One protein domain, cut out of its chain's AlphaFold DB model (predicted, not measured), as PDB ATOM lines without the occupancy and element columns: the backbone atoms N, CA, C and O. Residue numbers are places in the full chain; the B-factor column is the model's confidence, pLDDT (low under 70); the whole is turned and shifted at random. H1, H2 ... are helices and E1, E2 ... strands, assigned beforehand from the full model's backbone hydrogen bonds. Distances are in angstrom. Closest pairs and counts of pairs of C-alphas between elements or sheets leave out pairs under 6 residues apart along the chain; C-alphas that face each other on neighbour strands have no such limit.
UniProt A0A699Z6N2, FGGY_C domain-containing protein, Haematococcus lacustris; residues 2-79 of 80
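This is residues 2 to 79 of the 80 residues of the protein "FGGY_C domain-containing protein" of Haematococcus lacustris (UniProt A0A699Z6N2). A small head with one long helix, H4, sticking out of it as a free arm. In the head, H3 packs on a tiny two-strand parallel sheet, E1 beside E2, and H1 meets H3 through residues 2 to 6. The printed part has 78 residues with four named helices and two named strands, in the order H1 E1 H2 H3 E2 H4, and is mostly helix. It is extended, with a radius of gyration of the C-alphas of 18.0 A, and flat, spanning 56 by 31 by 16 A.

H1, residues 2 to 14, touches H3, residues 34 to 44, with residues 2 to 6 alone; the closest C-alphas, of Ala 2 and Arg 40, are 4.9 A apart. They run the same way at a tilt of 36 degrees, only just steep. E1, residues 24 to 26, and E2, residues 48 to 50, are parallel neighbours at 32 degrees, with N 26 and O 49 within hydrogen-bond range at 2.8 A. E1, H2 at residues 29 to 32, H3 and E2 form a strand-helix-strand unit, two parallel strands with helices between, its crossover right-handed. The closest C-alphas of H3 and E2, those of Ala 41 and Val 48, are 5.3 A apart. H2 and H3 are close but not clearly touching, with the closest C-alphas, of Ala 31 and Thr 37, 7.3 A apart. H4, residues 56 to 77, is apart from H1, H2, H3 and E1. Every O i to N i+4 pair is within hydrogen-bond range in H1, H3 and H4; H2 is too short for one.

H1 begins at C-alpha 2 (140.381, 156.404, 129.914) and is 18.5 A long; H3 is 15.2 A. H4, 32.3 A, ends at C-alpha 77 (92.850, 144.547, 137.067).

The C-alphas farthest apart, of Arg 3 and Arg 79, are 56.2 A apart. Residues 56 to 79 stand free. The printed part has no cut and no long link; pLDDT is under 70 at residues 78 to 79.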
ATOM      1  N   ALA A   2     141.280 155.516 129.143       91.19
ATOM      2  CA  ALA A   2     140.381 156.404 129.914       91.19
ATOM      3  C   ALA A   2     140.051 157.769 129.254       91.19
ATOM      4  O   ALA A   2     138.920 158.233 129.323       91.19
ATOM      5  N   ARG A   3     141.012 158.405 128.563       94.44
ATOM      6  CA  ARG A   3     140.763 159.661 127.820       94.44
ATOM      7  C   ARG A   3     139.840 159.479 126.605       94.44
ATOM      8  O   ARG A   3     139.041 160.366 126.336       94.44
ATOM      9  N   ILE A   4     139.950 158.347 125.904       96.38
ATOM     10  CA  ILE A   4     139.120 158.021 124.730       96.38
ATOM     11  C   ILE A   4     137.678 157.787 125.178       96.38
ATOM     12  O   ILE A   4     136.745 158.307 124.583       96.38
ATOM     13  N   GLU A   5     137.495 157.067 126.284       96.00
ATOM     14  CA  GLU A   5     136.179 156.867 126.888       96.00
ATOM     15  C   GLU A   5     135.522 158.195 127.296       96.00
ATOM     16  O   GLU A   5     134.372 158.447 126.944       96.00
ATOM     17  N   ALA A   6     136.265 159.090 127.958       95.81
ATOM     18  CA  ALA A   6     135.766 160.420 128.312       95.81
ATOM     19  C   ALA A   6     135.396 161.266 127.081       95.81
ATOM     20  O   ALA A   6     134.428 162.024 127.118       95.81
ATOM     21  N   GLN A   7     136.141 161.139 125.978       97.25
ATOM     22  CA  GLN A   7     135.773 161.760 124.703       97.25
ATOM     23  C   GLN A   7     134.478 161.167 124.134       97.25
ATOM     24  O   GLN A   7     133.642 161.927 123.659       97.25
ATOM     25  N   GLY A   8     134.288 159.849 124.228       97.38
ATOM     26  CA  GLY A   8     133.062 159.175 123.800       97.38
ATOM     27  C   GLY A   8     131.828 159.663 124.557       97.38
ATOM     28  O   GLY A   8     130.848 160.061 123.931       97.38
ATOM     29  N   TYR A   9     131.893 159.727 125.891       97.12
ATOM     30  CA  TYR A   9     130.793 160.274 126.694       97.12
ATOM     31  C   TYR A   9     130.515 161.747 126.376       97.12
ATOM     32  O   TYR A   9     129.360 162.121 126.197       97.12
ATOM     33  N   ARG A  10     131.558 162.570 126.197       95.94
ATOM     34  CA  ARG A  10     131.390 163.972 125.783       95.94
ATOM     35  C   ARG A  10     130.733 164.097 124.407       95.94
ATOM     36  O   ARG A  10     129.927 164.996 124.200       95.94
ATOM     37  N   LEU A  11     131.062 163.213 123.466       97.81
ATOM     38  CA  LEU A  11     130.434 163.205 122.147       97.81
ATOM     39  C   LEU A  11     128.941 162.866 122.246       97.81
ATOM     40  O   LEU A  11     128.137 163.512 121.587       97.81
ATOM     41  N   LEU A  12     128.549 161.912 123.096       97.44
ATOM     42  CA  LEU A  12     127.131 161.609 123.333       97.44
ATOM     43  C   LEU A  12     126.369 162.835 123.858       97.44
ATOM     44  O   LEU A  12     125.274 163.130 123.379       97.44
ATOM     45  N   GLU A  13     126.963 163.585 124.786       96.06
ATOM     46  CA  GLU A  13     126.384 164.838 125.289       96.06
ATOM     47  C   GLU A  13     126.262 165.899 124.183       96.06
ATOM     48  O   GLU A  13     125.232 166.568 124.076       96.06
ATOM     49  N   GLN A  14     127.275 166.019 123.318       96.75
ATOM     50  CA  GLN A  14     127.244 166.905 122.145       96.75
ATOM     51  C   GLN A  14     126.161 166.503 121.133       96.75
ATOM     52  O   GLN A  14     125.561 167.376 120.511       96.75
ATOM     53  N   LEU A  15     125.871 165.205 121.003       98.06
ATOM     54  CA  LEU A  15     124.793 164.665 120.166       98.06
ATOM     55  C   LEU A  15     123.395 164.809 120.797       98.06
ATOM     56  O   LEU A  15     122.406 164.410 120.190       98.06
ATOM     57  N   GLY A  16     123.292 165.397 121.992       96.88
ATOM     58  CA  GLY A  16     122.019 165.738 122.624       96.88
ATOM     59  C   GLY A  16     121.550 164.770 123.708       96.88
ATOM     60  O   GLY A  16     120.459 164.967 124.242       96.88
ATOM     61  N   VAL A  17     122.354 163.769 124.089       96.75
ATOM     62  CA  VAL A  17     122.046 162.930 125.256       96.75
ATOM     63  C   VAL A  17     122.062 163.804 126.508       96.75
ATOM     64  O   VAL A  17     123.098 164.364 126.871       96.75
ATOM     65  N   ARG A  18     120.904 163.938 127.166       94.44
ATOM     66  CA  ARG A  18     120.758 164.628 128.452       94.44
ATOM     67  C   ARG A  18     119.834 163.855 129.401       94.44
ATOM     68  O   ARG A  18     118.823 163.329 128.936       94.44
ATOM     69  N   PRO A  19     120.131 163.831 130.715       92.62
ATOM     70  CA  PRO A  19     121.288 164.445 131.383       92.62
ATOM     71  C   PRO A  19     122.623 163.763 131.027       92.62
ATOM     72  O   PRO A  19     122.632 162.657 130.491       92.62
ATOM     73  N   GLY A  20     123.736 164.460 131.282       92.81
ATOM     74  CA  GLY A  20     125.085 163.920 131.089       92.81
ATOM     75  C   GLY A  20     125.375 162.725 131.999       92.81
ATOM     76  O   GLY A  20     124.574 162.385 132.876       92.81
ATOM     77  N   VAL A  21     126.520 162.073 131.797       95.50
ATOM     78  CA  VAL A  21     126.873 160.882 132.586       95.50
ATOM     79  C   VAL A  21     127.061 161.250 134.062       95.50
ATOM     80  O   VAL A  21     127.741 162.221 134.383       95.50
ATOM     81  N   THR A  22     126.458 160.483 134.971       96.44
ATOM     82  CA  THR A  22     126.544 160.710 136.430       96.44
ATOM     83  C   THR A  22     127.270 159.591 137.169       96.44
ATOM     84  O   THR A  22     127.804 159.816 138.251       96.44
ATOM     85  N   GLU A  23     127.325 158.398 136.582       97.00
ATOM     86  CA  GLU A  23     128.058 157.232 137.070       97.00
ATOM     87  C   GLU A  23     128.365 156.304 135.888       97.00
ATOM     88  O   GLU A  23     127.601 156.233 134.923       97.00
ATOM     89  N   VAL A  24     129.477 155.573 135.971       96.81
ATOM     90  CA  VAL A  24     129.828 154.529 135.005       96.81
ATOM     91  C   VAL A  24     129.964 153.182 135.705       96.81
ATOM     92  O   VAL A  24     130.814 152.988 136.577       96.81
ATOM     93  N   LEU A  25     129.161 152.213 135.264       96.50
ATOM     94  CA  LEU A  25     129.310 150.814 135.649       96.50
ATOM     95  C   LEU A  25     130.215 150.093 134.647       96.50
ATOM     96  O   LEU A  25     130.026 150.195 133.436       96.50
ATOM     97  N   THR A  26     131.208 149.359 135.143       93.94
ATOM     98  CA  THR A  26     132.163 148.623 134.315       93.94
ATOM     99  C   THR A  26     131.911 147.122 134.362       93.94
ATOM    100  O   THR A  26     131.795 146.535 135.435       93.94
ATOM    101  N   ALA A  27     131.879 146.502 133.185       92.12
ATOM    102  CA  ALA A  27     131.782 145.057 132.992       92.12
ATOM    103  C   ALA A  27     133.019 144.525 132.239       92.12
ATOM    104  O   ALA A  27     133.872 145.303 131.800       92.12
ATOM    105  N   GLY A  28     133.120 143.201 132.106       87.31
ATOM    106  CA  GLY A  28     134.237 142.520 131.440       87.31
ATOM    107  C   GLY A  28     135.512 142.427 132.288       87.31
ATOM    108  O   GLY A  28     135.586 142.949 133.399       87.31
ATOM    109  N   GLY A  29     136.548 141.770 131.758       86.50
ATOM    110  CA  GLY A  29     137.771 141.447 132.514       86.50
ATOM    111  C   GLY A  29     138.529 142.656 133.081       86.50
ATOM    112  O   GLY A  29     139.201 142.542 134.098       86.50
ATOM    113  N   GLY A  30     138.382 143.846 132.489       86.44
ATOM    114  CA  GLY A  30     138.976 145.081 133.018       86.44
ATOM    115  C   GLY A  30     138.299 145.625 134.283       86.44
ATOM    116  O   GLY A  30     138.888 146.456 134.973       86.44
ATOM    117  N   ALA A  31     137.087 145.160 134.607       89.94
ATOM    118  CA  ALA A  31     136.289 145.645 135.732       89.94
ATOM    119  C   ALA A  31     136.871 145.298 137.107       89.94
ATOM    120  O   ALA A  31     136.560 145.981 138.081       89.94
ATOM    121  N   VAL A  32     137.702 144.255 137.197       90.75
ATOM    122  CA  VAL A  32     138.323 143.819 138.461       90.75
ATOM    123  C   VAL A  32     139.598 144.596 138.792       90.75
ATOM    124  O   VAL A  32     140.148 144.428 139.875       90.75
ATOM    125  N   ASN A  33     140.089 145.446 137.881       93.75
ATOM    126  CA  ASN A  33     141.334 146.181 138.074       93.75
ATOM    127  C   ASN A  33     141.083 147.532 138.782       93.75
ATOM    128  O   ASN A  33     140.634 148.493 138.145       93.75
ATOM    129  N   PRO A  34     141.443 147.673 140.073       92.81
ATOM    130  CA  PRO A  34     141.174 148.894 140.828       92.81
ATOM    131  C   PRO A  34     141.987 150.100 140.339       92.81
ATOM    132  O   PRO A  34     141.542 151.240 140.484       92.81
ATOM    133  N   VAL A  35     143.167 149.884 139.745       94.88
ATOM    134  CA  VAL A  35     143.999 150.966 139.196       94.88
ATOM    135  C   VAL A  35     143.316 151.574 137.975       94.88
ATOM    136  O   VAL A  35     143.208 152.798 137.873       94.88
ATOM    137  N   TRP A  36     142.791 150.734 137.082       93.75
ATOM    138  CA  TRP A  36     142.011 151.202 135.935       93.75
ATOM    139  C   TRP A  36     140.739 151.926 136.352       93.75
ATOM    140  O   TRP A  36     140.469 153.000 135.815       93.75
ATOM    141  N   THR A  37     140.011 151.414 137.344       95.06
ATOM    142  CA  THR A  37     138.830 152.093 137.894       95.06
ATOM    143  C   THR A  37     139.169 153.504 138.380       95.06
ATOM    144  O   THR A  37     138.499 154.463 137.998       95.06
ATOM    145  N   ARG A  38     140.262 153.673 139.139       95.50
ATOM    146  CA  ARG A  38     140.703 154.997 139.622       95.50
ATOM    147  C   ARG A  38     141.124 155.931 138.488       95.50
ATOM    148  O   ARG A  38     140.793 157.113 138.520       95.50
ATOM    149  N   LEU A  39     141.853 155.425 137.491       95.31
ATOM    150  CA  LEU A  39     142.268 156.221 136.328       95.31
ATOM    151  C   LEU A  39     141.067 156.704 135.509       95.31
ATOM    152  O   LEU A  39     141.044 157.859 135.087       95.31
ATOM    153  N   ARG A  40     140.064 155.841 135.313       96.62
ATOM    154  CA  ARG A  40     138.823 156.181 134.607       96.62
ATOM    155  C   ARG A  40     137.988 157.183 135.387       96.62
ATOM    156  O   ARG A  40     137.612 158.195 134.812       96.62
ATOM    157  N   ALA A  41     137.804 156.981 136.691       96.69
ATOM    158  CA  ALA A  41     137.079 157.931 137.536       96.69
ATOM    159  C   ALA A  41     137.699 159.336 137.485       96.69
ATOM    160  O   ALA A  41     136.989 160.322 137.313       96.69
ATOM    161  N   ARG A  42     139.035 159.435 137.527       96.44
ATOM    162  CA  ARG A  42     139.742 160.720 137.374       96.44
ATOM    163  C   ARG A  42     139.549 161.356 135.997       96.44
ATOM    164  O   ARG A  42     139.441 162.571 135.914       96.44
ATOM    165  N   ALA A  43     139.549 160.563 134.926       96.50
ATOM    166  CA  ALA A  43     139.386 161.078 133.566       96.50
ATOM    167  C   ALA A  43     137.941 161.495 133.250       96.50
ATOM    168  O   ALA A  43     137.739 162.414 132.461       96.50
ATOM    169  N   LEU A  44     136.961 160.804 133.838       96.44
ATOM    170  CA  LEU A  44     135.533 161.014 133.607       96.44
ATOM    171  C   LEU A  44     134.922 162.060 134.546       96.44
ATOM    172  O   LEU A  44     133.922 162.670 134.193       96.44
ATOM    173  N   GLY A  45     135.497 162.265 135.734       96.38
ATOM    174  CA  GLY A  45     134.956 163.186 136.742       96.38
ATOM    175  C   GLY A  45     133.718 162.660 137.476       96.38
ATOM    176  O   GLY A  45     133.131 163.388 138.269       96.38
ATOM    177  N   VAL A  46     133.340 161.398 137.248       97.31
ATOM    178  CA  VAL A  46     132.190 160.723 137.867       97.31
ATOM    179  C   VAL A  46     132.609 159.397 138.511       97.31
ATOM    180  O   VAL A  46     133.657 158.843 138.150       97.31
ATOM    181  N   PRO A  47     131.822 158.855 139.461       97.50
ATOM    182  CA  PRO A  47     132.084 157.545 140.040       97.50
ATOM    183  C   PRO A  47     132.155 156.447 138.973       97.50
ATOM    184  O   PRO A  47     131.327 156.387 138.064       97.50
ATOM    185  N   VAL A  48     133.138 155.555 139.116       97.31
ATOM    186  CA  VAL A  48     133.267 154.340 138.302       97.31
ATOM    187  C   VAL A  48     133.248 153.138 139.234       97.31
ATOM    188  O   VAL A  48     134.047 153.078 140.173       97.31
ATOM    189  N   ARG A  49     132.350 152.180 138.989       96.19
ATOM    190  CA  ARG A  49     132.174 150.984 139.830       96.19
ATOM    191  C   ARG A  49     132.031 149.732 138.986       96.19
ATOM    192  O   ARG A  49     131.519 149.792 137.874       96.19
ATOM    193  N   SER A  50     132.450 148.587 139.508       94.44
ATOM    194  CA  SER A  50     132.161 147.303 138.867       94.44
ATOM    195  C   SER A  50     130.654 147.047 138.894       94.44
ATOM    196  O   SER A  50     130.004 147.262 139.918       94.44
ATOM    197  N   ALA A  51     130.095 146.611 137.765       95.19
ATOM    198  CA  ALA A  51     128.702 146.196 137.707       95.19
ATOM    199  C   ALA A  51     128.497 145.001 138.647       95.19
ATOM    200  O   ALA A  51     129.281 144.053 138.624       95.19
ATOM    201  N   ALA A  52     127.433 145.031 139.454       94.06
ATOM    202  CA  ALA A  52     127.116 143.918 140.349       94.06
ATOM    203  C   ALA A  52     126.864 142.615 139.573       94.06
ATOM    204  O   ALA A  52     127.106 141.535 140.095       94.06
ATOM    205  N   GLN A  53     126.359 142.731 138.341       95.00
ATOM    206  CA  GLN A  53     125.992 141.621 137.470       95.00
ATOM    207  C   GLN A  53     126.451 141.961 136.049       95.00
ATOM    208  O   GLN A  53     126.065 143.000 135.513       95.00
ATOM    209  N   GLY A  54     127.309 141.119 135.468       91.44
ATOM    210  CA  GLY A  54     127.869 141.318 134.123       91.44
ATOM    211  C   GLY A  54     127.350 140.339 133.070       91.44
ATOM    212  O   GLY A  54     127.575 140.556 131.883       91.44
ATOM    213  N   GLU A  55     126.660 139.277 133.492       92.81
ATOM    214  CA  GLU A  55     126.230 138.195 132.608       92.81
ATOM    215  C   GLU A  55     124.934 138.531 131.866       92.81
ATOM    216  O   GLU A  55     123.936 138.948 132.463       92.81
ATOM    217  N   ALA A  56     124.909 138.264 130.559       94.69
ATOM    218  CA  ALA A  56     123.716 138.467 129.735       94.69
ATOM    219  C   ALA A  56     122.534 137.589 130.192       94.69
ATOM    220  O   ALA A  56     121.382 138.026 130.161       94.69
ATOM    221  N   SER A  57     122.816 136.374 130.676       97.12
ATOM    222  CA  SER A  57     121.809 135.445 131.208       97.12
ATOM    223  C   SER A  57     121.068 136.018 132.419       97.12
ATOM    224  O   SER A  57     119.854 135.844 132.540       97.12
ATOM    225  N   TYR A  58     121.760 136.775 133.275       97.06
ATOM    226  CA  TYR A  58     121.135 137.476 134.392       97.06
ATOM    227  C   TYR A  58     120.150 138.545 133.896       97.06
ATOM    228  O   TYR A  58     119.028 138.642 134.396       97.06
ATOM    229  N   GLY A  59     120.522 139.298 132.855       96.88
ATOM    230  CA  GLY A  59     119.626 140.256 132.199       96.88
ATOM    231  C   GLY A  59     118.365 139.599 131.623       96.88
ATOM    232  O   GLY A  59     117.257 140.092 131.840       96.88
ATOM    233  N   ALA A  60     118.508 138.445 130.966       98.38
ATOM    234  CA  ALA A  60     117.373 137.684 130.440       98.38
ATOM    235  C   ALA A  60     116.419 137.207 131.555       98.38
ATOM    236  O   ALA A  60     115.197 137.310 131.416       98.38
ATOM    237  N   ALA A  61     116.957 136.757 132.693       98.25
ATOM    238  CA  ALA A  61     116.152 136.371 133.852       98.25
ATOM    239  C   ALA A  61     115.360 137.556 134.439       98.25
ATOM    240  O   ALA A  61     114.196 137.403 134.821       98.25
ATOM    241  N   LEU A  62     115.952 138.759 134.475       98.19
ATOM    242  CA  LEU A  62     115.249 139.973 134.902       98.19
ATOM    243  C   LEU A  62     114.086 140.326 133.971       98.19
ATOM    244  O   LEU A  62     113.012 140.679 134.466       98.19
ATOM    245  N   LEU A  63     114.279 140.191 132.657       98.25
ATOM    246  CA  LEU A  63     113.228 140.431 131.670       98.25
ATOM    247  C   LEU A  63     112.051 139.469 131.873       98.25
ATOM    248  O   LEU A  63     110.911 139.913 131.989       98.25
ATOM    249  N   ALA A  64     112.325 138.167 132.014       98.31
ATOM    250  CA  ALA A  64     111.294 137.164 132.285       98.31
ATOM    251  C   ALA A  64     110.513 137.475 133.574       98.31
ATOM    252  O   ALA A  64     109.279 137.439 133.590       98.31
ATOM    253  N   ARG A  65     111.217 137.866 134.646       98.25
ATOM    254  CA  ARG A  65     110.597 138.281 135.913       98.25
ATOM    255  C   ARG A  65     109.707 139.517 135.751       98.25
ATOM    256  O   ARG A  65     108.649 139.588 136.375       98.25
ATOM    257  N   GLN A  66     110.120 140.498 134.949       98.00
ATOM    258  CA  GLN A  66     109.325 141.701 134.690       98.00
ATOM    259  C   GLN A  66     108.062 141.379 133.885       98.00
ATOM    260  O   GLN A  66     106.985 141.845 134.255       98.00
ATOM    261  N   CYS A  67     108.167 140.530 132.859       97.69
ATOM    262  CA  CYS A  67     107.010 140.050 132.104       97.69
ATOM    263  C   CYS A  67     106.007 139.318 133.008       97.69
ATOM    264  O   CYS A  67     104.817 139.622 132.971       97.69
ATOM    265  N   ALA A  68     106.479 138.417 133.878       97.19
ATOM    266  CA  ALA A  68     105.612 137.695 134.812       97.19
ATOM    267  C   ALA A  68     104.819 138.647 135.728       97.19
ATOM    268  O   ALA A  68     103.607 138.498 135.876       97.19
ATOM    269  N   ARG A  69     105.474 139.683 136.273       96.81
ATOM    270  CA  ARG A  69     104.822 140.708 137.111       96.81
ATOM    271  C   ARG A  69     103.758 141.503 136.355       96.81
ATOM    272  O   ARG A  69     102.709 141.807 136.912       96.81
ATOM    273  N   GLN A  70     104.016 141.841 135.094       95.38
ATOM    274  CA  GLN A  70     103.053 142.573 134.267       95.38
ATOM    275  C   GLN A  70     101.803 141.740 133.968       95.38
ATOM    276  O   GLN A  70     100.695 142.272 133.988       95.38
ATOM    277  N   VAL A  71     101.968 140.439 133.717       94.44
ATOM    278  CA  VAL A  71     100.841 139.519 133.508       94.44
ATOM    279  C   VAL A  71      99.992 139.402 134.775       94.44
ATOM    280  O   VAL A  71      98.768 139.487 134.692       94.44
ATOM    281  N   GLN A  72     100.628 139.286 135.945       91.94
ATOM    282  CA  GLN A  72      99.939 139.239 137.238       91.94
ATOM    283  C   GLN A  72      99.109 140.508 137.486       91.94
ATOM    284  O   GLN A  72      97.899 140.410 137.682       91.94
ATOM    285  N   ALA A  73      99.714 141.691 137.343       89.94
ATOM    286  CA  ALA A  73      99.025 142.968 137.544       89.94
ATOM    287  C   ALA A  73      97.804 143.145 136.617       89.94
ATOM    288  O   ALA A  73      96.762 143.642 137.036       89.94
ATOM    289  N   ARG A  74      97.900 142.689 135.359       89.25
ATOM    290  CA  ARG A  74      96.777 142.726 134.403       89.25
ATOM    291  C   ARG A  74      95.653 141.760 134.775       89.25
ATOM    292  O   ARG A  74      94.485 142.087 134.598       89.25
ATOM    293  N   SER A  75      95.997 140.579 135.286       81.88
ATOM    294  CA  SER A  75      95.007 139.583 135.718       81.88
ATOM    295  C   SER A  75      94.221 140.016 136.960       81.88
ATOM    296  O   SER A  75      93.071 139.617 137.124       81.88
ATOM    297  N   GLU A  76      94.819 140.857 137.804       79.06
ATOM    298  CA  GLU A  76      94.173 141.454 138.977       79.06
ATOM    299  C   GLU A  76      93.255 142.623 138.582       79.06
ATOM    300  O   GLU A  76      92.162 142.752 139.124       79.06
ATOM    301  N   GLN A  77      93.644 143.419 137.579       73.69
ATOM    302  CA  GLN A  77      92.850 144.547 137.067       73.69
ATOM    303  C   GLN A  77      91.613 144.128 136.259       73.69
ATOM    304  O   GLN A  77      90.638 144.865 136.240       73.69
ATOM    305  N   GLY A  78      91.629 142.964 135.604       69.38
ATOM    306  CA  GLY A  78      90.476 142.439 134.852       69.38
ATOM    307  C   GLY A  78      89.449 141.663 135.688       69.38
ATOM    308  O   GLY A  78      88.500 141.128 135.123       69.38
ATOM    309  N   ARG A  79      89.663 141.536 137.005       59.62
ATOM    310  CA  ARG A  79      88.731 140.886 137.950       59.62
ATOM    311  C   ARG A  79      87.915 141.882 138.787       59.62
ATOM    312  O   ARG A  79      87.098 141.432 139.587       59.62
TER     313      ARG A  79